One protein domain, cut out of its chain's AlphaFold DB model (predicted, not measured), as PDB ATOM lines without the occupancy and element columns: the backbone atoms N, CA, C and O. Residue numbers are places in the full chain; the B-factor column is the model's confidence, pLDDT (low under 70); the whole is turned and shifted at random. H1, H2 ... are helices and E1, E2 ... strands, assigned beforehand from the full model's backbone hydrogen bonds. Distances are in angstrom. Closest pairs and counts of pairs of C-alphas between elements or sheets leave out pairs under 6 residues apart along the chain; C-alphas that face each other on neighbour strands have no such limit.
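What this domain is: This is residues 40 to 194 of the 286 residues of an uncharacterized protein of Pseudomonas veronii 1YdBTEX2 (UniProt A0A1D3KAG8). Three long helices, H4, H5 and H6, make an up-and-down bundle, each running against the one before it, with H5 closest to the middle of the whole. H1 crosses H4, the short helix H3 lies alongside H4, and H2 sits at a corner with H3, while a small hairpin of strands, E1 and E2, lies apart from H4 and H5, at the opposite end of the domain's longest axis from H1. The printed part has 155 residues with six named helices and then two named strands, which form one antiparallel sheet; the class is mostly helix. It is compact, with a radius of gyration of the C-alphas of 16.6 A and spans of 50 by 36 by 29 A.

How they stand to each other: Look first at E1, residues 178 to 182, and E2, residues 187 to 191: they form an antiparallel hairpin at 157 degrees, with N 179 and O 190 2.9 A apart and N 181 and O 188 2.8 A apart, both within hydrogen-bond range. E2 is apart from H6, residues 142 to 165. Both strands are apart from H5, residues 110 to 129. H5 and H6 touch as a helical hairpin at a shallow tilt of 32 degrees, opposite ways; their closest C-alphas, of Ala 121 and Tyr 151, are 4.6 A apart. H4, residues 88 to 105, is the hub. It forms a helical hairpin with H5 at a shallow tilt of 21 degrees, the closest C-alphas being Ala 96 and Ser 120, 4.3 A apart. With residues 93 to 100 alone it touches residues 143 to 154 of H6, at a steep tilt of 41 degrees, the same way; the closest C-alphas, of Ser 93 and Val 147, are 6.2 A apart. H3, residues 73 to 81, forms a helical hairpin with H4 at a shallow tilt of 11 degrees, closest at C-alphas 77 and 95, 6.4 A. H1, residues 53 to 61, touches residues 90 to 97 of H4 at a steep tilt of 67 degrees, only just short of about perpendicular; C-alphas 55 and 94, the closest, are 4.6 A apart. H2, residues 66 to 71, and H3 only just touch, with 3 pairs of C-alphas within 8 A, and only at the corner; the closest, Cys 69 and Cys 76, are 5.0 A apart. In H1 to H6 every O i to N i+4 pair is within hydrogen-bond range.

Where its parts are: Find C-alpha 178 at (80.744, 21.342, -8.114), where E1 begins; E2 ends at C-alpha 191, (82.486, 23.065, -4.047). E1 is 13.4 A long and E2 13.9 A. H6 runs 34.4 A from C-alpha 142 at (75.183, 25.217, 27.396) to C-alpha 165; H5 is 28.2 A long, H4 25.6 A, H1 12.4 A, H3 12.0 A and H2 8.8 A.

The domain as a whole: The two C-alphas farthest apart, of Gly 63 and Ala 175, are 52.4 A apart. The printed part has no cut. The links from H5 to H6 and from H6 to E1 are long, with 12 residues each. The mean pLDDT of the printed part is 92.1, and no printed residue is under 70.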
ATOM      1  N   LEU A  40      78.218  17.457  35.320       80.62
ATOM      2  CA  LEU A  40      76.826  17.214  34.941       80.62
ATOM      3  C   LEU A  40      76.309  18.216  33.897       80.62
ATOM      4  O   LEU A  40      75.542  17.835  33.013       80.62
ATOM      5  N   ARG A  41      76.699  19.494  34.004       82.44
ATOM      6  CA  ARG A  41      76.275  20.553  33.070       82.44
ATOM      7  C   ARG A  41      76.995  20.498  31.731       82.44
ATOM      8  O   ARG A  41      76.371  20.798  30.720       82.44
ATOM      9  N   ARG A  42      78.286  20.159  31.732       85.94
ATOM     10  CA  ARG A  42      79.142  20.181  30.536       85.94
ATOM     11  C   ARG A  42      79.379  18.805  29.923       85.94
ATOM     12  O   ARG A  42      79.861  18.737  28.803       85.94
ATOM     13  N   GLY A  43      79.056  17.739  30.647       92.06
ATOM     14  CA  GLY A  43      79.203  16.371  30.183       92.06
ATOM     15  C   GLY A  43      78.205  16.033  29.085       92.06
ATOM     16  O   GLY A  43      77.015  16.345  29.185       92.06
ATOM     17  N   ASP A  44      78.722  15.385  28.056       95.50
ATOM     18  CA  ASP A  44      78.008  14.881  26.890       95.50
ATOM     19  C   ASP A  44      78.791  13.735  26.234       95.50
ATOM     20  O   ASP A  44      79.827  13.286  26.747       95.50
ATOM     21  N   VAL A  45      78.298  13.264  25.089       96.19
ATOM     22  CA  VAL A  45      78.897  12.145  24.362       96.19
ATOM     23  C   VAL A  45      80.330  12.414  23.891       96.19
ATOM     24  O   VAL A  45      81.132  11.485  23.847       96.19
ATOM     25  N   LEU A  46      80.678  13.667  23.582       95.19
ATOM     26  CA  LEU A  46      82.014  14.035  23.103       95.19
ATOM     27  C   LEU A  46      83.034  14.106  24.240       95.19
ATOM     28  O   LEU A  46      84.209  13.802  24.044       95.19
ATOM     29  N   THR A  47      82.592  14.510  25.427       93.00
ATOM     30  CA  THR A  47      83.466  14.734  26.584       93.00
ATOM     31  C   THR A  47      83.544  13.527  27.514       93.00
ATOM     32  O   THR A  47      84.625  13.185  27.990       93.00
ATOM     33  N   THR A  48      82.415  12.870  27.777       91.19
ATOM     34  CA  THR A  48      82.300  11.777  28.759       91.19
ATOM     35  C   THR A  48      81.983  10.423  28.127       91.19
ATOM     36  O   THR A  48      82.138   9.397  28.784       91.19
ATOM     37  N   GLY A  49      81.526  10.395  26.869       91.62
ATOM     38  CA  GLY A  49      80.954   9.195  26.240       91.62
ATOM     39  C   GLY A  49      79.529   8.868  26.712       91.62
ATOM     40  O   GLY A  49      78.879   7.964  26.167       91.62
ATOM     41  N   ASP A  50      79.019   9.617  27.694       92.00
ATOM     42  CA  ASP A  50      77.674   9.484  28.229       92.00
ATOM     43  C   ASP A  50      76.731  10.586  27.722       92.00
ATOM     44  O   ASP A  50      77.162  11.586  27.175       92.00
ATOM     45  N   LEU A  51      75.418  10.387  27.858       95.50
ATOM     46  CA  LEU A  51      74.424  11.316  27.337       95.50
ATOM     47  C   LEU A  51      74.363  12.533  28.255       95.50
ATOM     48  O   LEU A  51      74.339  12.414  29.489       95.50
ATOM     49  N   SER A  52      74.242  13.704  27.646       95.69
ATOM     50  CA  SER A  52      74.095  14.972  28.335       95.69
ATOM     51  C   SER A  52      72.896  14.952  29.277       95.69
ATOM     52  O   SER A  52      71.919  14.210  29.107       95.69
ATOM     53  N   ALA A  53      72.935  15.802  30.302       93.38
ATOM     54  CA  ALA A  53      71.786  15.974  31.189       93.38
ATOM     55  C   ALA A  53      70.516  16.382  30.410       93.38
ATOM     56  O   ALA A  53      69.413  15.954  30.760       93.38
ATOM     57  N   SER A  54      70.665  17.153  29.323       93.81
ATOM     58  CA  SER A  54      69.551  17.571  28.465       93.81
ATOM     59  C   SER A  54      68.939  16.393  27.700       93.81
ATOM     60  O   SER A  54      67.717  16.230  27.707       93.81
ATOM     61  N   ALA A  55      69.761  15.536  27.084       96.12
ATOM     62  CA  ALA A  55      69.269  14.348  26.390       96.12
ATOM     63  C   ALA A  55      68.602  13.367  27.361       96.12
ATOM     64  O   ALA A  55      67.489  12.910  27.104       96.12
ATOM     65  N   ARG A  56      69.207  13.118  28.530       95.56
ATOM     66  CA  ARG A  56      68.622  12.245  29.564       95.56
ATOM     67  C   ARG A  56      67.285  12.765  30.084       95.56
ATOM     68  O   ARG A  56      66.353  11.983  30.230       95.56
ATOM     69  N   THR A  57      67.162  14.074  30.301       94.56
ATOM     70  CA  THR A  57      65.883  14.701  30.676       94.56
ATOM     71  C   THR A  57      64.840  14.516  29.572       94.56
ATOM     72  O   THR A  57      63.694  14.178  29.853       94.56
ATOM     73  N   THR A  58      65.239  14.671  28.308       96.25
ATOM     74  CA  THR A  58      64.340  14.474  27.162       96.25
ATOM     75  C   THR A  58      63.838  13.029  27.088       96.25
ATOM     76  O   THR A  58      62.640  12.813  26.917       96.25
ATOM     77  N   LEU A  59      64.714  12.041  27.302       96.25
ATOM     78  CA  LEU A  59      64.331  10.626  27.378       96.25
ATOM     79  C   LEU A  59      63.361  10.351  28.538       96.25
ATOM     80  O   LEU A  59      62.373   9.641  28.364       96.25
ATOM     81  N   GLN A  60      63.594  10.957  29.705       94.06
ATOM     82  CA  GLN A  60      62.719  10.807  30.871       94.06
ATOM     83  C   GLN A  60      61.309  11.360  30.631       94.06
ATOM     84  O   GLN A  60      60.345  10.736  31.068       94.06
ATOM     85  N   ILE A  61      61.170  12.483  29.910       93.44
ATOM     86  CA  ILE A  61      59.861  13.067  29.559       93.44
ATOM     87  C   ILE A  61      59.003  12.073  28.769       93.44
ATOM     88  O   ILE A  61      57.794  12.003  28.974       93.44
ATOM     89  N   VAL A  62      59.626  11.278  27.897       93.56
ATOM     90  CA  VAL A  62      58.937  10.268  27.079       93.56
ATOM     91  C   VAL A  62      58.938   8.872  27.711       93.56
ATOM     92  O   VAL A  62      58.530   7.908  27.072       93.56
ATOM     93  N   GLY A  63      59.377   8.751  28.968       93.44
ATOM     94  CA  GLY A  63      59.369   7.490  29.710       93.44
ATOM     95  C   GLY A  63      60.420   6.472  29.257       93.44
ATOM     96  O   GLY A  63      60.291   5.291  29.573       93.44
ATOM     97  N   ILE A  64      61.463   6.899  28.541       94.69
ATOM     98  CA  ILE A  64      62.541   6.022  28.079       94.69
ATOM     99  C   ILE A  64      63.691   6.058  29.089       94.69
ATOM    100  O   ILE A  64      64.284   7.104  29.363       94.69
ATOM    101  N   ALA A  65      64.052   4.896  29.632       94.31
ATOM    102  CA  ALA A  65      65.249   4.775  30.452       94.31
ATOM    103  C   ALA A  65      66.506   4.844  29.571       94.31
ATOM    104  O   ALA A  65      66.623   4.124  28.581       94.31
ATOM    105  N   GLU A  66      67.496   5.647  29.968       93.69
ATOM    106  CA  GLU A  66      68.758   5.794  29.226       93.69
ATOM    107  C   GLU A  66      69.429   4.446  28.927       93.69
ATOM    108  O   GLU A  66      69.918   4.218  27.822       93.69
ATOM    109  N   LYS A  67      69.447   3.536  29.906       94.06
ATOM    110  CA  LYS A  67      70.063   2.215  29.746       94.06
ATOM    111  C   LYS A  67      69.401   1.402  28.641       94.06
ATOM    112  O   LYS A  67      70.102   0.685  27.940       94.06
ATOM    113  N   ASP A  68      68.084   1.501  28.503       94.31
ATOM    114  CA  ASP A  68      67.349   0.770  27.474       94.31
ATOM    115  C   ASP A  68      67.501   1.456  26.118       94.31
ATOM    116  O   ASP A  68      67.772   0.781  25.129       94.31
ATOM    117  N   CYS A  69      67.508   2.793  26.098       95.38
ATOM    118  CA  CYS A  69      67.838   3.563  24.902       95.38
ATOM    119  C   CYS A  69      69.217   3.199  24.331       95.38
ATOM    120  O   CYS A  69      69.375   3.024  23.129       95.38
ATOM    121  N   ARG A  70      70.228   3.033  25.192       93.75
ATOM    122  CA  ARG A  70      71.586   2.654  24.772       93.75
ATOM    123  C   ARG A  70      71.704   1.225  24.252       93.75
ATOM    124  O   ARG A  70      72.661   0.947  23.536       93.75
ATOM    125  N   LYS A  71      70.810   0.318  24.657       94.19
ATOM    126  CA  LYS A  71      70.806  -1.067  24.156       94.19
ATOM    127  C   LYS A  71      70.282  -1.129  22.727       94.19
ATOM    128  O   LYS A  71      70.813  -1.900  21.939       94.19
ATOM    129  N   ASP A  72      69.270  -0.322  22.418       94.75
ATOM    130  CA  ASP A  72      68.648  -0.253  21.097       94.75
ATOM    131  C   ASP A  72      68.464   1.211  20.676       94.75
ATOM    132  O   ASP A  72      67.399   1.823  20.829       94.75
ATOM    133  N   LEU A  73      69.560   1.794  20.181       94.88
ATOM    134  CA  LEU A  73      69.577   3.183  19.735       94.88
ATOM    135  C   LEU A  73      68.612   3.435  18.562       94.88
ATOM    136  O   LEU A  73      67.908   4.443  18.627       94.88
ATOM    137  N   PRO A  74      68.516   2.577  17.525       94.75
ATOM    138  CA  PRO A  74      67.550   2.773  16.445       94.75
ATOM    139  C   PRO A  74      66.105   2.899  16.937       94.75
ATOM    140  O   PRO A  74      65.429   3.871  16.591       94.75
ATOM    141  N   VAL A  75      65.644   1.979  17.794       95.38
ATOM    142  CA  VAL A  75      64.277   2.033  18.341       95.38
ATOM    143  C   VAL A  75      64.090   3.269  19.216       95.38
ATOM    144  O   VAL A  75      63.083   3.968  19.087       95.38
ATOM    145  N   CYS A  76      65.071   3.588  20.065       96.25
ATOM    146  CA  CYS A  76      65.017   4.773  20.915       96.25
ATOM    147  C   CYS A  76      64.886   6.072  20.106       96.25
ATOM    148  O   CYS A  76      64.044   6.919  20.410       96.25
ATOM    149  N   ARG A  77      65.692   6.227  19.046       96.38
ATOM    150  CA  ARG A  77      65.641   7.403  18.170       96.38
ATOM    151  C   ARG A  77      64.295   7.523  17.468       96.38
ATOM    152  O   ARG A  77      63.761   8.626  17.406       96.38
ATOM    153  N   GLN A  78      63.732   6.413  16.993       94.81
ATOM    154  CA  GLN A  78      62.426   6.425  16.337       94.81
ATOM    155  C   GLN A  78      61.319   6.875  17.298       94.81
ATOM    156  O   GLN A  78      60.572   7.801  16.992       94.81
ATOM    157  N   GLN A  79      61.272   6.299  18.503       94.12
ATOM    158  CA  GLN A  79      60.305   6.696  19.533       94.12
ATOM    159  C   GLN A  79      60.418   8.179  19.898       94.12
ATOM    160  O   GLN A  79      59.407   8.840  20.134       94.12
ATOM    161  N   LEU A  80      61.642   8.708  19.941       94.81
ATOM    162  CA  LEU A  80      61.889  10.112  20.242       94.81
ATOM    163  C   LEU A  80      61.484  11.043  19.091       94.81
ATOM    164  O   LEU A  80      60.945  12.123  19.333       94.81
ATOM    165  N   ALA A  81      61.739  10.634  17.846       93.62
ATOM    166  CA  ALA A  81      61.384  11.392  16.651       93.62
ATOM    167  C   ALA A  81      59.863  11.521  16.485       93.62
ATOM    168  O   ALA A  81      59.369  12.620  16.211       93.62
ATOM    169  N   ASP A  82      59.139  10.430  16.732       91.38
ATOM    170  CA  ASP A  82      57.693  10.333  16.522       91.38
ATOM    171  C   ASP A  82      56.866  10.917  17.676       91.38
ATOM    172  O   ASP A  82      55.642  10.992  17.577       91.38
ATOM    173  N   ASN A  83      57.497  11.340  18.779       91.62
ATOM    174  CA  ASN A  83      56.775  11.841  19.944       91.62
ATOM    175  C   ASN A  83      56.311  13.303  19.749       91.62
ATOM    176  O   ASN A  83      57.147  14.212  19.746       91.62
ATOM    177  N   PRO A  84      54.992  13.574  19.663       85.56
ATOM    178  CA  PRO A  84      54.477  14.930  19.464       85.56
ATOM    179  C   PRO A  84      54.508  15.787  20.740       85.56
ATOM    180  O   PRO A  84      54.310  16.996  20.672       85.56
ATOM    181  N   GLY A  85      54.730  15.182  21.911       87.31
ATOM    182  CA  GLY A  85      54.765  15.869  23.204       87.31
ATOM    183  C   GLY A  85      56.091  16.570  23.505       87.31
ATOM    184  O   GLY A  85      56.198  17.260  24.518       87.31
ATOM    185  N   LEU A  86      57.107  16.405  22.653       92.69
ATOM    186  CA  LEU A  86      58.403  17.052  22.815       92.69
ATOM    187  C   LEU A  86      58.485  18.362  22.036       92.69
ATOM    188  O   LEU A  86      58.200  18.419  20.844       92.69
ATOM    189  N   ALA A  87      58.989  19.404  22.700       93.19
ATOM    190  CA  ALA A  87      59.418  20.615  22.016       93.19
ATOM    191  C   ALA A  87      60.547  20.299  21.021       93.19
ATOM    192  O   ALA A  87      61.460  19.530  21.340       93.19
ATOM    193  N   ASP A  88      60.523  20.949  19.855       93.44
ATOM    194  CA  ASP A  88      61.486  20.708  18.772       93.44
ATOM    195  C   ASP A  88      62.937  20.841  19.232       93.44
ATOM    196  O   ASP A  88      63.767  20.005  18.897       93.44
ATOM    197  N   GLU A  89      63.248  21.837  20.061       95.00
ATOM    198  CA  GLU A  89      64.602  22.031  20.584       95.00
ATOM    199  C   GLU A  89      65.104  20.822  21.388       95.00
ATOM    200  O   GLU A  89      66.242  20.385  21.203       95.00
ATOM    201  N   ASN A  90      64.258  20.241  22.242       96.12
ATOM    202  CA  ASN A  90      64.616  19.065  23.039       96.12
ATOM    203  C   ASN A  90      64.746  17.827  22.146       96.12
ATOM    204  O   ASN A  90      65.723  17.090  22.246       96.12
ATOM    205  N   ARG A  91      63.788  17.635  21.233       97.12
ATOM    206  CA  ARG A  91      63.778  16.506  20.299       97.12
ATOM    207  C   ARG A  91      65.000  16.523  19.378       97.12
ATOM    208  O   ARG A  91      65.713  15.530  19.297       97.12
ATOM    209  N   LEU A  92      65.271  17.646  18.718       97.31
ATOM    210  CA  LEU A  92      66.364  17.781  17.752       97.31
ATOM    211  C   LEU A  92      67.740  17.688  18.424       97.31
ATOM    212  O   LEU A  92      68.611  16.990  17.912       97.31
ATOM    213  N   SER A  93      67.934  18.335  19.581       97.69
ATOM    214  CA  SER A  93      69.213  18.256  20.306       97.69
ATOM    215  C   SER A  93      69.507  16.843  20.817       97.69
ATOM    216  O   SER A  93      70.630  16.365  20.668       97.69
ATOM    217  N   ALA A  94      68.503  16.148  21.356       98.06
ATOM    218  CA  ALA A  94      68.660  14.774  21.819       98.06
ATOM    219  C   ALA A  94      68.875  13.790  20.657       98.06
ATOM    220  O   ALA A  94      69.714  12.900  20.768       98.06
ATOM    221  N   LEU A  95      68.178  13.957  19.525       98.44
ATOM    222  CA  LEU A  95      68.404  13.132  18.332       98.44
ATOM    223  C   LEU A  95      69.804  13.334  17.749       98.44
ATOM    224  O   LEU A  95      70.442  12.344  17.395       98.44
ATOM    225  N   ALA A  96      70.301  14.574  17.695       98.62
ATOM    226  CA  ALA A  96      71.672  14.855  17.273       98.62
ATOM    227  C   ALA A  96      72.685  14.088  18.137       98.62
ATOM    228  O   ALA A  96      73.541  13.378  17.616       98.62
ATOM    229  N   GLU A  97      72.530  14.156  19.461       98.56
ATOM    230  CA  GLU A  97      73.419  13.465  20.395       98.56
ATOM    231  C   GLU A  97      73.324  11.933  20.296       98.56
ATOM    232  O   GLU A  97      74.341  11.244  20.338       98.56
ATOM    233  N   LEU A  98      72.120  11.378  20.131       98.38
ATOM    234  CA  LEU A  98      71.914   9.930  20.004       98.38
ATOM    235  C   LEU A  98      72.484   9.362  18.700       98.38
ATOM    236  O   LEU A  98      73.011   8.249  18.702       98.38
ATOM    237  N   TRP A  99      72.375  10.095  17.589       98.38
ATOM    238  CA  TRP A  99      73.021   9.716  16.329       98.38
ATOM    239  C   TRP A  99      74.540   9.814  16.427       98.38
ATOM    240  O   TRP A  99      75.236   8.921  15.948       98.38
ATOM    241  N   LEU A 100      75.055  10.844  17.101       98.50
ATOM    242  CA  LEU A 100      76.486  10.988  17.349       98.50
ATOM    243  C   LEU A 100      77.033   9.832  18.196       98.50
ATOM    244  O   LEU A 100      78.047   9.232  17.848       98.50
ATOM    245  N   LEU A 101      76.320   9.472  19.267       97.69
ATOM    246  CA  LEU A 101      76.645   8.325  20.114       97.69
ATOM    247  C   LEU A 101      76.689   7.017  19.320       97.69
ATOM    248  O   LEU A 101      77.590   6.207  19.534       97.69
ATOM    249  N   ASP A 102      75.729   6.810  18.419       96.31
ATOM    250  CA  ASP A 102      75.706   5.643  17.539       96.31
ATOM    251  C   ASP A 102      76.917   5.638  16.605       96.31
ATOM    252  O   ASP A 102      77.686   4.682  16.594       96.31
ATOM    253  N   ALA A 103      77.166   6.746  15.904       96.69
ATOM    254  CA  ALA A 103      78.276   6.872  14.965       96.69
ATOM    255  C   ALA A 103      79.645   6.611  15.622       96.69
ATOM    256  O   ALA A 103      80.482   5.912  15.050       96.69
ATOM    257  N   MET A 104      79.852   7.113  16.845       95.69
ATOM    258  CA  MET A 104      81.100   6.944  17.598       95.69
ATOM    259  C   MET A 104      81.312   5.519  18.122       95.69
ATOM    260  O   MET A 104      82.452   5.088  18.286       95.69
ATOM    261  N   ARG A 105      80.233   4.789  18.429       93.19
ATOM    262  CA  ARG A 105      80.308   3.429  18.999       93.19
ATOM    263  C   ARG A 105      80.132   2.333  17.959       93.19
ATOM    264  O   ARG A 105      80.434   1.173  18.241       93.19
ATOM    265  N   SER A 106      79.614   2.684  16.791       91.69
ATOM    266  CA  SER A 106      79.302   1.741  15.735       91.69
ATOM    267  C   SER A 106      80.569   1.097  15.189       91.69
ATOM    268  O   SER A 106      81.525   1.759  14.788       91.69
ATOM    269  N   VAL A 107      80.546  -0.231  15.129       92.50
ATOM    270  CA  VAL A 107      81.545  -1.050  14.429       92.50
ATOM    271  C   VAL A 107      81.104  -1.378  13.000       92.50
ATOM    272  O   VAL A 107      81.720  -2.213  12.338       92.50
ATOM    273  N   ALA A 108      80.029  -0.741  12.521       91.38
ATOM    274  CA  ALA A 108      79.513  -0.935  11.176       91.38
ATOM    275  C   ALA A 108      80.537  -0.500  10.109       91.38
ATOM    276  O   ALA A 108      81.487   0.238  10.414       91.38
ATOM    277  N   PRO A 109      80.342  -0.933   8.851       92.44
ATOM    278  CA  PRO A 109      81.081  -0.422   7.706       92.44
ATOM    279  C   PRO A 109      81.131   1.112   7.656       92.44
ATOM    280  O   PRO A 109      80.252   1.812   8.163       92.44
ATOM    281  N   GLN A 110      82.213   1.635   7.081       91.00
ATOM    282  CA  GLN A 110      82.533   3.063   7.103       91.00
ATOM    283  C   GLN A 110      81.454   3.935   6.451       91.00
ATOM    284  O   GLN A 110      81.161   5.005   6.968       91.00
ATOM    285  N   ASP A 111      80.836   3.475   5.367       90.06
ATOM    286  CA  ASP A 111      79.698   4.122   4.709       90.06
ATOM    287  C   ASP A 111      78.511   4.306   5.664       90.06
ATOM    288  O   ASP A 111      78.019   5.421   5.815       90.06
ATOM    289  N   ILE A 112      78.126   3.262   6.404       91.81
ATOM    290  CA  ILE A 112      77.041   3.337   7.395       91.81
ATOM    291  C   ILE A 112      77.389   4.294   8.542       91.81
ATOM    292  O   ILE A 112      76.541   5.063   8.998       91.81
ATOM    293  N   ARG A 113      78.646   4.293   9.007       94.50
ATOM    294  CA  ARG A 113      79.089   5.245  10.042       94.50
ATOM    295  C   ARG A 113      79.059   6.687   9.545       94.50
ATOM    296  O   ARG A 113      78.650   7.569  10.298       94.50
ATOM    297  N   VAL A 114      79.457   6.932   8.294       95.19
ATOM    298  CA  VAL A 114      79.358   8.257   7.659       95.19
ATOM    299  C   VAL A 114      77.903   8.718   7.626       95.19
ATOM    300  O   VAL A 114      77.637   9.853   8.009       95.19
ATOM    301  N   GLU A 115      76.955   7.854   7.254       94.31
ATOM    302  CA  GLU A 115      75.527   8.208   7.272       94.31
ATOM    303  C   GLU A 115      75.034   8.567   8.683       94.31
ATOM    304  O   GLU A 115      74.323   9.557   8.842       94.31
ATOM    305  N   ALA A 116      75.470   7.851   9.725       96.12
ATOM    306  CA  ALA A 116      75.124   8.185  11.110       96.12
ATOM    307  C   ALA A 116      75.697   9.549  11.559       96.12
ATOM    308  O   ALA A 116      75.007  10.322  12.231       96.12
ATOM    309  N   TYR A 117      76.925   9.892  11.151       97.94
ATOM    310  CA  TYR A 117      77.478  11.233  11.372       97.94
ATOM    311  C   TYR A 117      76.708  12.309  10.593       97.94
ATOM    312  O   TYR A 117      76.422  13.374  11.145       97.94
ATOM    313  N   LEU A 118      76.316  12.044   9.344       97.31
ATOM    314  CA  LEU A 118      75.489  12.967   8.560       97.31
ATOM    315  C   LEU A 118      74.116  13.189   9.204       97.31
ATOM    316  O   LEU A 118      73.653  14.326   9.248       97.31
ATOM    317  N   GLU A 119      73.502  12.152   9.775       97.44
ATOM    318  CA  GLU A 119      72.259  12.280  10.541       97.44
ATOM    319  C   GLU A 119      72.438  13.139  11.798       97.44
ATOM    320  O   GLU A 119      71.665  14.073  12.023       97.44
ATOM    321  N   SER A 120      73.493  12.898  12.583       98.50
ATOM    322  CA  SER A 120      73.839  13.752  13.729       98.50
ATOM    323  C   SER A 120      73.975  15.220  13.308       98.50
ATOM    324  O   SER A 120      73.346  16.108  13.892       98.50
ATOM    325  N   ALA A 121      74.741  15.477  12.243       98.38
ATOM    326  CA  ALA A 121      74.926  16.814  11.696       98.38
ATOM    327  C   ALA A 121      73.601  17.421  11.205       98.38
ATOM    328  O   ALA A 121      73.353  18.602  11.453       98.38
ATOM    329  N   ARG A 122      72.717  16.635  10.577       97.25
ATOM    330  CA  ARG A 122      71.397  17.087  10.118       97.25
ATOM    331  C   ARG A 122      70.522  17.542  11.280       97.25
ATOM    332  O   ARG A 122      69.978  18.645  11.227       97.25
ATOM    333  N   TYR A 123      70.399  16.735  12.333       97.94
ATOM    334  CA  TYR A 123      69.602  17.092  13.512       97.94
ATOM    335  C   TYR A 123      70.193  18.279  14.274       97.94
ATOM    336  O   TYR A 123      69.452  19.168  14.699       97.94
ATOM    337  N   ALA A 124      71.520  18.344  14.398       98.12
ATOM    338  CA  ALA A 124      72.188  19.480  15.015       98.12
ATOM    339  C   ALA A 124      71.961  20.766  14.202       98.12
ATOM    340  O   ALA A 124      71.585  21.795  14.758       98.12
ATOM    341  N   TYR A 125      72.088  20.704  12.875       97.00
ATOM    342  CA  TYR A 125      71.795  21.828  11.984       97.00
ATOM    343  C   TYR A 125      70.326  22.265  12.085       97.00
ATOM    344  O   TYR A 125      70.043  23.461  12.186       97.00
ATOM    345  N   ALA A 126      69.394  21.308  12.147       95.75
ATOM    346  CA  ALA A 126      67.976  21.566  12.390       95.75
ATOM    347  C   ALA A 126      67.741  22.334  13.700       95.75
ATOM    348  O   ALA A 126      67.084  23.375  13.706       95.75
ATOM    349  N   TYR A 127      68.349  21.881  14.800       95.94
ATOM    350  CA  TYR A 127      68.283  22.562  16.094       95.94
ATOM    351  C   TYR A 127      68.849  23.990  16.045       95.94
ATOM    352  O   TYR A 127      68.329  24.898  16.697       95.94
ATOM    353  N   LEU A 128      69.941  24.198  15.309       94.56
ATOM    354  CA  LEU A 128      70.607  25.496  15.235       94.56
ATOM    355  C   LEU A 128      69.801  26.503  14.403       94.56
ATOM    356  O   LEU A 128      69.720  27.665  14.794       94.56
ATOM    357  N   PHE A 129      69.183  26.080  13.296       93.75
ATOM    358  CA  PHE A 129      68.651  27.014  12.291       93.75
ATOM    359  C   PHE A 129      67.140  26.961  12.056       93.75
ATOM    360  O   PHE A 129      66.598  27.922  11.514       93.75
ATOM    361  N   PHE A 130      66.456  25.891  12.464       91.50
ATOM    362  CA  PHE A 130      65.044  25.669  12.124       91.50
ATOM    363  C   PHE A 130      64.102  25.615  13.335       91.50
ATOM    364  O   PHE A 130      62.891  25.495  13.175       91.50
ATOM    365  N   THR A 131      64.619  25.766  14.556       91.00
ATOM    366  CA  THR A 131      63.785  25.929  15.756       91.00
ATOM    367  C   THR A 131      63.207  27.341  15.852       91.00
ATOM    368  O   THR A 131      63.762  28.296  15.310       91.00
ATOM    369  N   SER A 132      62.122  27.503  16.614       89.56
ATOM    370  CA  SER A 132      61.432  28.792  16.778       89.56
ATOM    371  C   SER A 132      62.327  29.911  17.326       89.56
ATOM    372  O   SER A 132      62.208  31.058  16.892       89.56
ATOM    373  N   ARG A 133      63.237  29.593  18.258       91.62
ATOM    374  CA  ARG A 133      64.218  30.546  18.791       91.62
ATOM    375  C   ARG A 133      65.480  30.557  17.933       91.62
ATOM    376  O   ARG A 133      66.095  29.514  17.687       91.62
ATOM    377  N   SER A 134      65.919  31.749  17.535       88.94
ATOM    378  CA  SER A 134      67.182  31.926  16.813       88.94
ATOM    379  C   SER A 134      68.391  31.561  17.686       88.94
ATOM    380  O   SER A 134      68.306  31.505  18.917       88.94
ATOM    381  N   THR A 135      69.541  31.328  17.051       86.75
ATOM    382  CA  THR A 135      70.807  31.044  17.751       86.75
ATOM    383  C   THR A 135      71.210  32.170  18.703       86.75
ATOM    384  O   THR A 135      71.712  31.898  19.789       86.75
ATOM    385  N   GLY A 136      70.940  33.431  18.342       88.56
ATOM    386  CA  GLY A 136      71.243  34.597  19.175       88.56
ATOM    387  C   GLY A 136      70.479  34.608  20.501       88.56
ATOM    388  O   GLY A 136      71.053  34.941  21.532       88.56
ATOM    389  N   LEU A 137      69.217  34.163  20.500       91.38
ATOM    390  CA  LEU A 137      68.403  34.058  21.719       91.38
ATOM    391  C   LEU A 137      68.869  32.939  22.662       91.38
ATOM    392  O   LEU A 137      68.506  32.939  23.834       91.38
ATOM    393  N   ARG A 138      69.665  31.993  22.153       92.00
ATOM    394  CA  ARG A 138      70.165  30.815  22.877       92.00
ATOM    395  C   ARG A 138      71.683  30.831  23.065       92.00
ATOM    396  O   ARG A 138      72.250  29.840  23.506       92.00
ATOM    397  N   ALA A 139      72.355  31.938  22.742       87.25
ATOM    398  CA  ALA A 139      73.814  31.993  22.634       87.25
ATOM    399  C   ALA A 139      74.566  31.655  23.937       87.25
ATOM    400  O   ALA A 139      75.723  31.253  23.878       87.25
ATOM    401  N   LEU A 140      73.914  31.819  25.094       89.62
ATOM    402  CA  LEU A 140      74.477  31.535  26.420       89.62
ATOM    403  C   LEU A 140      73.993  30.201  27.014       89.62
ATOM    404  O   LEU A 140      74.308  29.891  28.162       89.62
ATOM    405  N   GLU A 141      73.189  29.426  26.283       92.12
ATOM    406  CA  GLU A 141      72.732  28.120  26.750       92.12
ATOM    407  C   GLU A 141      73.811  27.062  26.501       92.12
ATOM    408  O   GLU A 141      74.231  26.870  25.364       92.12
ATOM    409  N   ASP A 142      74.191  26.301  27.533       91.88
ATOM    410  CA  ASP A 142      75.183  25.217  27.396       91.88
ATOM    411  C   ASP A 142      74.789  24.219  26.289       91.88
ATOM    412  O   ASP A 142      75.622  23.801  25.487       91.88
ATOM    413  N   ARG A 143      73.487  23.921  26.164       94.00
ATOM    414  CA  ARG A 143      72.938  23.064  25.100       94.00
ATOM    415  C   ARG A 143      73.249  23.595  23.699       94.00
ATOM    416  O   ARG A 143      73.485  22.811  22.789       94.00
ATOM    417  N   GLN A 144      73.233  24.915  23.501       94.56
ATOM    418  CA  GLN A 144      73.557  25.525  22.209       94.56
ATOM    419  C   GLN A 144      75.017  25.258  21.834       94.56
ATOM    420  O   GLN A 144      75.296  24.916  20.685       94.56
ATOM    421  N   THR A 145      75.928  25.389  22.801       93.75
ATOM    422  CA  THR A 145      77.347  25.063  22.625       93.75
ATOM    423  C   THR A 145      77.522  23.580  22.310       93.75
ATOM    424  O   THR A 145      78.113  23.261  21.285       93.75
ATOM    425  N   GLN A 146      76.917  22.689  23.100       95.69
ATOM    426  CA  GLN A 146      76.996  21.240  22.885       95.69
ATOM    427  C   GLN A 146      76.502  20.835  21.493       95.69
ATOM    428  O   GLN A 146      77.211  20.161  20.756       95.69
ATOM    429  N   VAL A 147      75.327  21.313  21.065       97.12
ATOM    430  CA  VAL A 147      74.782  20.953  19.745       97.12
ATOM    431  C   VAL A 147      75.622  21.517  18.593       97.12
ATOM    432  O   VAL A 147      75.773  20.860  17.562       97.12
ATOM    433  N   ARG A 148      76.213  22.708  18.751       96.38
ATOM    434  CA  ARG A 148      77.196  23.228  17.788       96.38
ATOM    435  C   ARG A 148      78.418  22.313  17.710       96.38
ATOM    436  O   ARG A 148      78.889  22.029  16.611       96.38
ATOM    437  N   ASP A 149      78.912  21.849  18.848       96.31
ATOM    438  CA  ASP A 149      80.086  20.984  18.905       96.31
ATOM    439  C   ASP A 149      79.771  19.598  18.306       96.31
ATOM    440  O   ASP A 149      80.577  19.078  17.534       96.31
ATOM    441  N   TYR A 150      78.558  19.064  18.516       98.25
ATOM    442  CA  TYR A 150      78.064  17.855  17.837       98.25
ATOM    443  C   TYR A 150      78.049  18.024  16.316       98.25
ATOM    444  O   TYR A 150      78.514  17.141  15.599       98.25
ATOM    445  N   TYR A 151      77.543  19.158  15.817       98.25
ATOM    446  CA  TYR A 151      77.545  19.466  14.386       98.25
ATOM    447  C   TYR A 151      78.973  19.514  13.831       98.25
ATOM    448  O   TYR A 151      79.273  18.828  12.856       98.25
ATOM    449  N   ASN A 152      79.858  20.298  14.456       97.44
ATOM    450  CA  ASN A 152      81.231  20.479  13.984       97.44
ATOM    451  C   ASN A 152      81.991  19.147  13.963       97.44
ATOM    452  O   ASN A 152      82.635  18.823  12.965       97.44
ATOM    453  N   PHE A 153      81.877  18.359  15.036       97.31
ATOM    454  CA  PHE A 153      82.511  17.050  15.133       97.31
ATOM    455  C   PHE A 153      81.942  16.067  14.106       97.31
ATOM    456  O   PHE A 153      82.697  15.425  13.380       97.31
ATOM    457  N   ALA A 154      80.617  15.982  13.976       98.25
ATOM    458  CA  ALA A 154      79.989  15.055  13.043       98.25
ATOM    459  C   ALA A 154      80.309  15.392  11.577       98.25
ATOM    460  O   ALA A 154      80.591  14.492  10.791       98.25
ATOM    461  N   VAL A 155      80.341  16.678  11.205       97.62
ATOM    462  CA  VAL A 155      80.777  17.105   9.865       97.62
ATOM    463  C   VAL A 155      82.245  16.749   9.626       97.62
ATOM    464  O   VAL A 155      82.584  16.270   8.544       97.62
ATOM    465  N   GLN A 156      83.113  16.948  10.621       96.62
ATOM    466  CA  GLN A 156      84.526  16.582  10.527       96.62
ATOM    467  C   GLN A 156      84.695  15.079  10.265       96.62
ATOM    468  O   GLN A 156      85.374  14.691   9.314       96.62
ATOM    469  N   GLU A 157      84.060  14.237  11.078       96.44
ATOM    470  CA  GLU A 157      84.154  12.780  10.952       96.44
ATOM    471  C   GLU A 157      83.526  12.274   9.651       96.44
ATOM    472  O   GLU A 157      84.118  11.442   8.964       96.44
ATOM    473  N   ALA A 158      82.375  12.821   9.250       95.75
ATOM    474  CA  ALA A 158      81.743  12.471   7.983       95.75
ATOM    475  C   ALA A 158      82.658  12.794   6.793       95.75
ATOM    476  O   ALA A 158      82.867  11.940   5.936       95.75
ATOM    477  N   LEU A 159      83.235  13.999   6.739       93.25
ATOM    478  CA  LEU A 159      84.070  14.426   5.613       93.25
ATOM    479  C   LEU A 159      85.409  13.699   5.558       93.25
ATOM    480  O   LEU A 159      85.832  13.308   4.474       93.25
ATOM    481  N   THR A 160      86.072  13.505   6.697       93.06
ATOM    482  CA  THR A 160      87.345  12.771   6.746       93.06
ATOM    483  C   THR A 160      87.151  11.321   6.312       93.06
ATOM    484  O   THR A 160      87.872  10.844   5.440       93.06
ATOM    485  N   GLN A 161      86.115  10.642   6.815       93.06
ATOM    486  CA  GLN A 161      85.812   9.273   6.402       93.06
ATOM    487  C   GLN A 161      85.332   9.192   4.949       93.06
ATOM    488  O   GLN A 161      85.714   8.261   4.244       93.06
ATOM    489  N   LEU A 162      84.549  10.156   4.466       90.31
ATOM    490  CA  LEU A 162      84.142  10.211   3.062       90.31
ATOM    491  C   LEU A 162      85.346  10.409   2.137       90.31
ATOM    492  O   LEU A 162      85.459   9.745   1.111       90.31
ATOM    493  N   PHE A 163      86.282  11.276   2.518       88.81
ATOM    494  CA  PHE A 163      87.501  11.500   1.754       88.81
ATOM    495  C   PHE A 163      88.341  10.219   1.635       88.81
ATOM    496  O   PHE A 163      88.843   9.899   0.558       88.81
ATOM    497  N   GLU A 164      88.430   9.444   2.718       88.38
ATOM    498  CA  GLU A 164      89.086   8.134   2.711       88.38
ATOM    499  C   GLU A 164      88.373   7.110   1.818       88.38
ATOM    500  O   GLU A 164      89.041   6.387   1.080       88.38
ATOM    501  N   LEU A 165      87.034   7.073   1.815       86.31
ATOM    502  CA  LEU A 165      86.256   6.176   0.946       86.31
ATOM    503  C   LEU A 165      86.521   6.425  -0.546       86.31
ATOM    504  O   LEU A 165      86.578   5.481  -1.335       86.31
ATOM    505  N   TYR A 166      86.710   7.688  -0.932       82.81
ATOM    506  CA  TYR A 166      86.977   8.092  -2.316       82.81
ATOM    507  C   TYR A 166      88.474   8.241  -2.626       82.81
ATOM    508  O   TYR A 166      88.851   8.679  -3.721       82.81
ATOM    509  N   ARG A 167      89.362   7.846  -1.705       82.44
ATOM    510  CA  ARG A 167      90.811   7.913  -1.909       82.44
ATOM    511  C   ARG A 167      91.207   7.080  -3.135       82.44
ATOM    512  O   ARG A 167      90.979   5.876  -3.208       82.44
ATOM    513  N   GLY A 168      91.811   7.740  -4.124       77.12
ATOM    514  CA  GLY A 168      92.222   7.128  -5.396       77.12
ATOM    515  C   GLY A 168      91.133   7.059  -6.476       77.12
ATOM    516  O   GLY A 168      91.450   6.737  -7.618       77.12
ATOM    517  N   LYS A 169      89.881   7.408  -6.154       83.75
ATOM    518  CA  LYS A 169      88.767   7.566  -7.105       83.75
ATOM    519  C   LYS A 169      87.977   8.838  -6.767       83.75
ATOM    520  O   LYS A 169      86.826   8.736  -6.347       83.75
ATOM    521  N   PRO A 170      88.594  10.027  -6.885       79.44
ATOM    522  CA  PRO A 170      87.919  11.273  -6.545       79.44
ATOM    523  C   PRO A 170      86.670  11.472  -7.416       79.44
ATOM    524  O   PRO A 170      86.655  11.022  -8.566       79.44
ATOM    525  N   PRO A 171      85.628  12.143  -6.895       80.44
ATOM    526  CA  PRO A 171      84.466  12.489  -7.699       80.44
ATOM    527  C   PRO A 171      84.871  13.383  -8.872       80.44
ATOM    528  O   PRO A 171      85.738  14.249  -8.738       80.44
ATOM    529  N   SER A 172      84.214  13.190 -10.014       78.31
ATOM    530  CA  SER A 172      84.348  14.105 -11.143       78.31
ATOM    531  C   SER A 172      83.696  15.442 -10.802       78.31
ATOM    532  O   SER A 172      82.567  15.489 -10.308       78.31
ATOM    533  N   GLU A 173      84.406  16.525 -11.088       77.06
ATOM    534  CA  GLU A 173      83.879  17.881 -10.986       77.06
ATOM    535  C   GLU A 173      83.032  18.190 -12.227       77.06
ATOM    536  O   GLU A 173      83.429  17.912 -13.361       77.06
ATOM    537  N   ALA A 174      81.834  18.722 -12.010       79.31
ATOM    538  CA  ALA A 174      80.982  19.236 -13.066       79.31
ATOM    539  C   ALA A 174      81.544  20.564 -13.607       79.31
ATOM    540  O   ALA A 174      82.374  21.221 -12.983       79.31
ATOM    541  N   ALA A 175      81.076  20.985 -14.784       77.06
ATOM    542  CA  ALA A 175      81.562  22.201 -15.447       77.06
ATOM    543  C   ALA A 175      81.334  23.499 -14.640       77.06
ATOM    544  O   ALA A 175      81.969  24.513 -14.909       77.06
ATOM    545  N   ASP A 176      80.431  23.469 -13.659       78.88
ATOM    546  CA  ASP A 176      80.136  24.566 -12.730       78.88
ATOM    547  C   ASP A 176      81.027  24.562 -11.473       78.88
ATOM    548  O   ASP A 176      80.801  25.334 -10.539       78.88
ATOM    549  N   GLY A 177      82.022  23.677 -11.444       79.00
ATOM    550  CA  GLY A 177      82.986  23.518 -10.372       79.00
ATOM    551  C   GLY A 177      82.426  22.877  -9.099       79.00
ATOM    552  O   GLY A 177      82.942  23.118  -8.002       79.00
ATOM    553  N   ARG A 178      81.318  22.133  -9.209       86.00
ATOM    554  CA  ARG A 178      80.744  21.342  -8.114       86.00
ATOM    555  C   ARG A 178      81.072  19.869  -8.292       86.00
ATOM    556  O   ARG A 178      81.075  19.351  -9.403       86.00
ATOM    557  N   PHE A 179      81.293  19.165  -7.192       85.81
ATOM    558  CA  PHE A 179      81.398  17.708  -7.193       85.81
ATOM    559  C   PHE A 179      80.157  17.087  -6.558       85.81
ATOM    560  O   PHE A 179      79.571  17.649  -5.628       85.81
ATOM    561  N   HIS A 180      79.784  15.911  -7.058       88.00
ATOM    562  CA  HIS A 180      78.645  15.142  -6.573       88.00
ATOM    563  C   HIS A 180      79.113  13.795  -6.030       88.00
ATOM    564  O   HIS A 180      79.900  13.092  -6.662       88.00
ATOM    565  N   LEU A 181      78.620  13.446  -4.848       87.00
ATOM    566  CA  LEU A 181      78.894  12.192  -4.162       87.00
ATOM    567  C   LEU A 181      77.565  11.528  -3.831       87.00
ATOM    568  O   LEU A 181      76.650  12.178  -3.327       87.00
ATOM    569  N   GLN A 182      77.474  10.234  -4.112       86.62
ATOM    570  CA  GLN A 182      76.281   9.445  -3.846       86.62
ATOM    571  C   GLN A 182      76.616   8.357  -2.831       86.62
ATOM    572  O   GLN A 182      77.403   7.455  -3.116       86.62
ATOM    573  N   LEU A 183      76.005   8.465  -1.656       86.06
ATOM    574  CA  LEU A 183      75.900   7.399  -0.663       86.06
ATOM    575  C   LEU A 183      74.545   6.697  -0.832       86.06
ATOM    576  O   LEU A 183      73.744   7.078  -1.693       86.06
ATOM    577  N   VAL A 184      74.277   5.670  -0.025       83.25
ATOM    578  CA  VAL A 184      73.060   4.854  -0.159       83.25
ATOM    579  C   VAL A 184      71.814   5.720   0.023       83.25
ATOM    580  O   VAL A 184      70.937   5.712  -0.839       83.25
ATOM    581  N   HIS A 185      71.775   6.526   1.087       87.88
ATOM    582  CA  HIS A 185      70.623   7.385   1.402       87.88
ATOM    583  C   HIS A 185      70.886   8.880   1.205       87.88
ATOM    584  O   HIS A 185      69.978   9.694   1.376       87.88
ATOM    585  N   TRP A 186      72.111   9.257   0.834       90.94
ATOM    586  CA  TRP A 186      72.524  10.655   0.766       90.94
ATOM    587  C   TRP A 186      73.090  11.021  -0.598       90.94
ATOM    588  O   TRP A 186      73.945  10.327  -1.140       90.94
ATOM    589  N   SER A 187      72.657  12.171  -1.109       91.12
ATOM    590  CA  SER A 187      73.303  12.845  -2.231       91.12
ATOM    591  C   SER A 187      73.970  14.109  -1.709       91.12
ATOM    592  O   SER A 187      73.305  14.984  -1.152       91.12
ATOM    593  N   LEU A 188      75.291  14.188  -1.840       90.44
ATOM    594  CA  LEU A 188      76.075  15.333  -1.402       90.44
ATOM    595  C   LEU A 188      76.579  16.085  -2.628       90.44
ATOM    596  O   LEU A 188      77.148  15.498  -3.547       90.44
ATOM    597  N   SER A 189      76.415  17.403  -2.613       90.50
ATOM    598  CA  SER A 189      77.056  18.307  -3.565       90.50
ATOM    599  C   SER A 189      77.964  19.270  -2.817       90.50
ATOM    600  O   SER A 189      77.529  19.871  -1.833       90.50
ATOM    601  N   GLY A 190      79.193  19.449  -3.288       88.12
ATOM    602  CA  GLY A 190      80.158  20.362  -2.684       88.12
ATOM    603  C   GLY A 190      80.909  21.186  -3.719       88.12
ATOM    604  O   GLY A 190      80.885  20.889  -4.910       88.12
ATOM    605  N   THR A 191      81.576  22.237  -3.252       86.50
ATOM    606  CA  THR A 191      82.486  23.065  -4.047       86.50
ATOM    607  C   THR A 191      83.687  23.445  -3.192       86.50
ATOM    608  O   THR A 191      83.559  23.619  -1.980       86.50
ATOM    609  N   MET A 192      84.851  23.555  -3.826       82.31
ATOM    610  CA  MET A 192      86.097  24.031  -3.215       82.31
ATOM    611  C   MET A 192      86.616  25.296  -3.917       82.31
ATOM    612  O   MET A 192      87.765  25.669  -3.725       82.31
ATOM    613  N   GLN A 193      85.784  25.981  -4.711       78.94
ATOM    614  CA  GLN A 193      86.195  27.140  -5.523       78.94
ATOM    615  C   GLN A 193      86.787  28.292  -4.698       78.94
ATOM    616  O   GLN A 193      87.672  29.002  -5.168       78.94
ATOM    617  N   GLU A 194      86.326  28.467  -3.458       79.25
ATOM    618  CA  GLU A 194      86.838  29.490  -2.536       79.25
ATOM    619  C   GLU A 194      88.136  29.064  -1.822       79.25
ATOM    620  O   GLU A 194      88.775  29.872  -1.148       79.25
TER     621      GLU A 194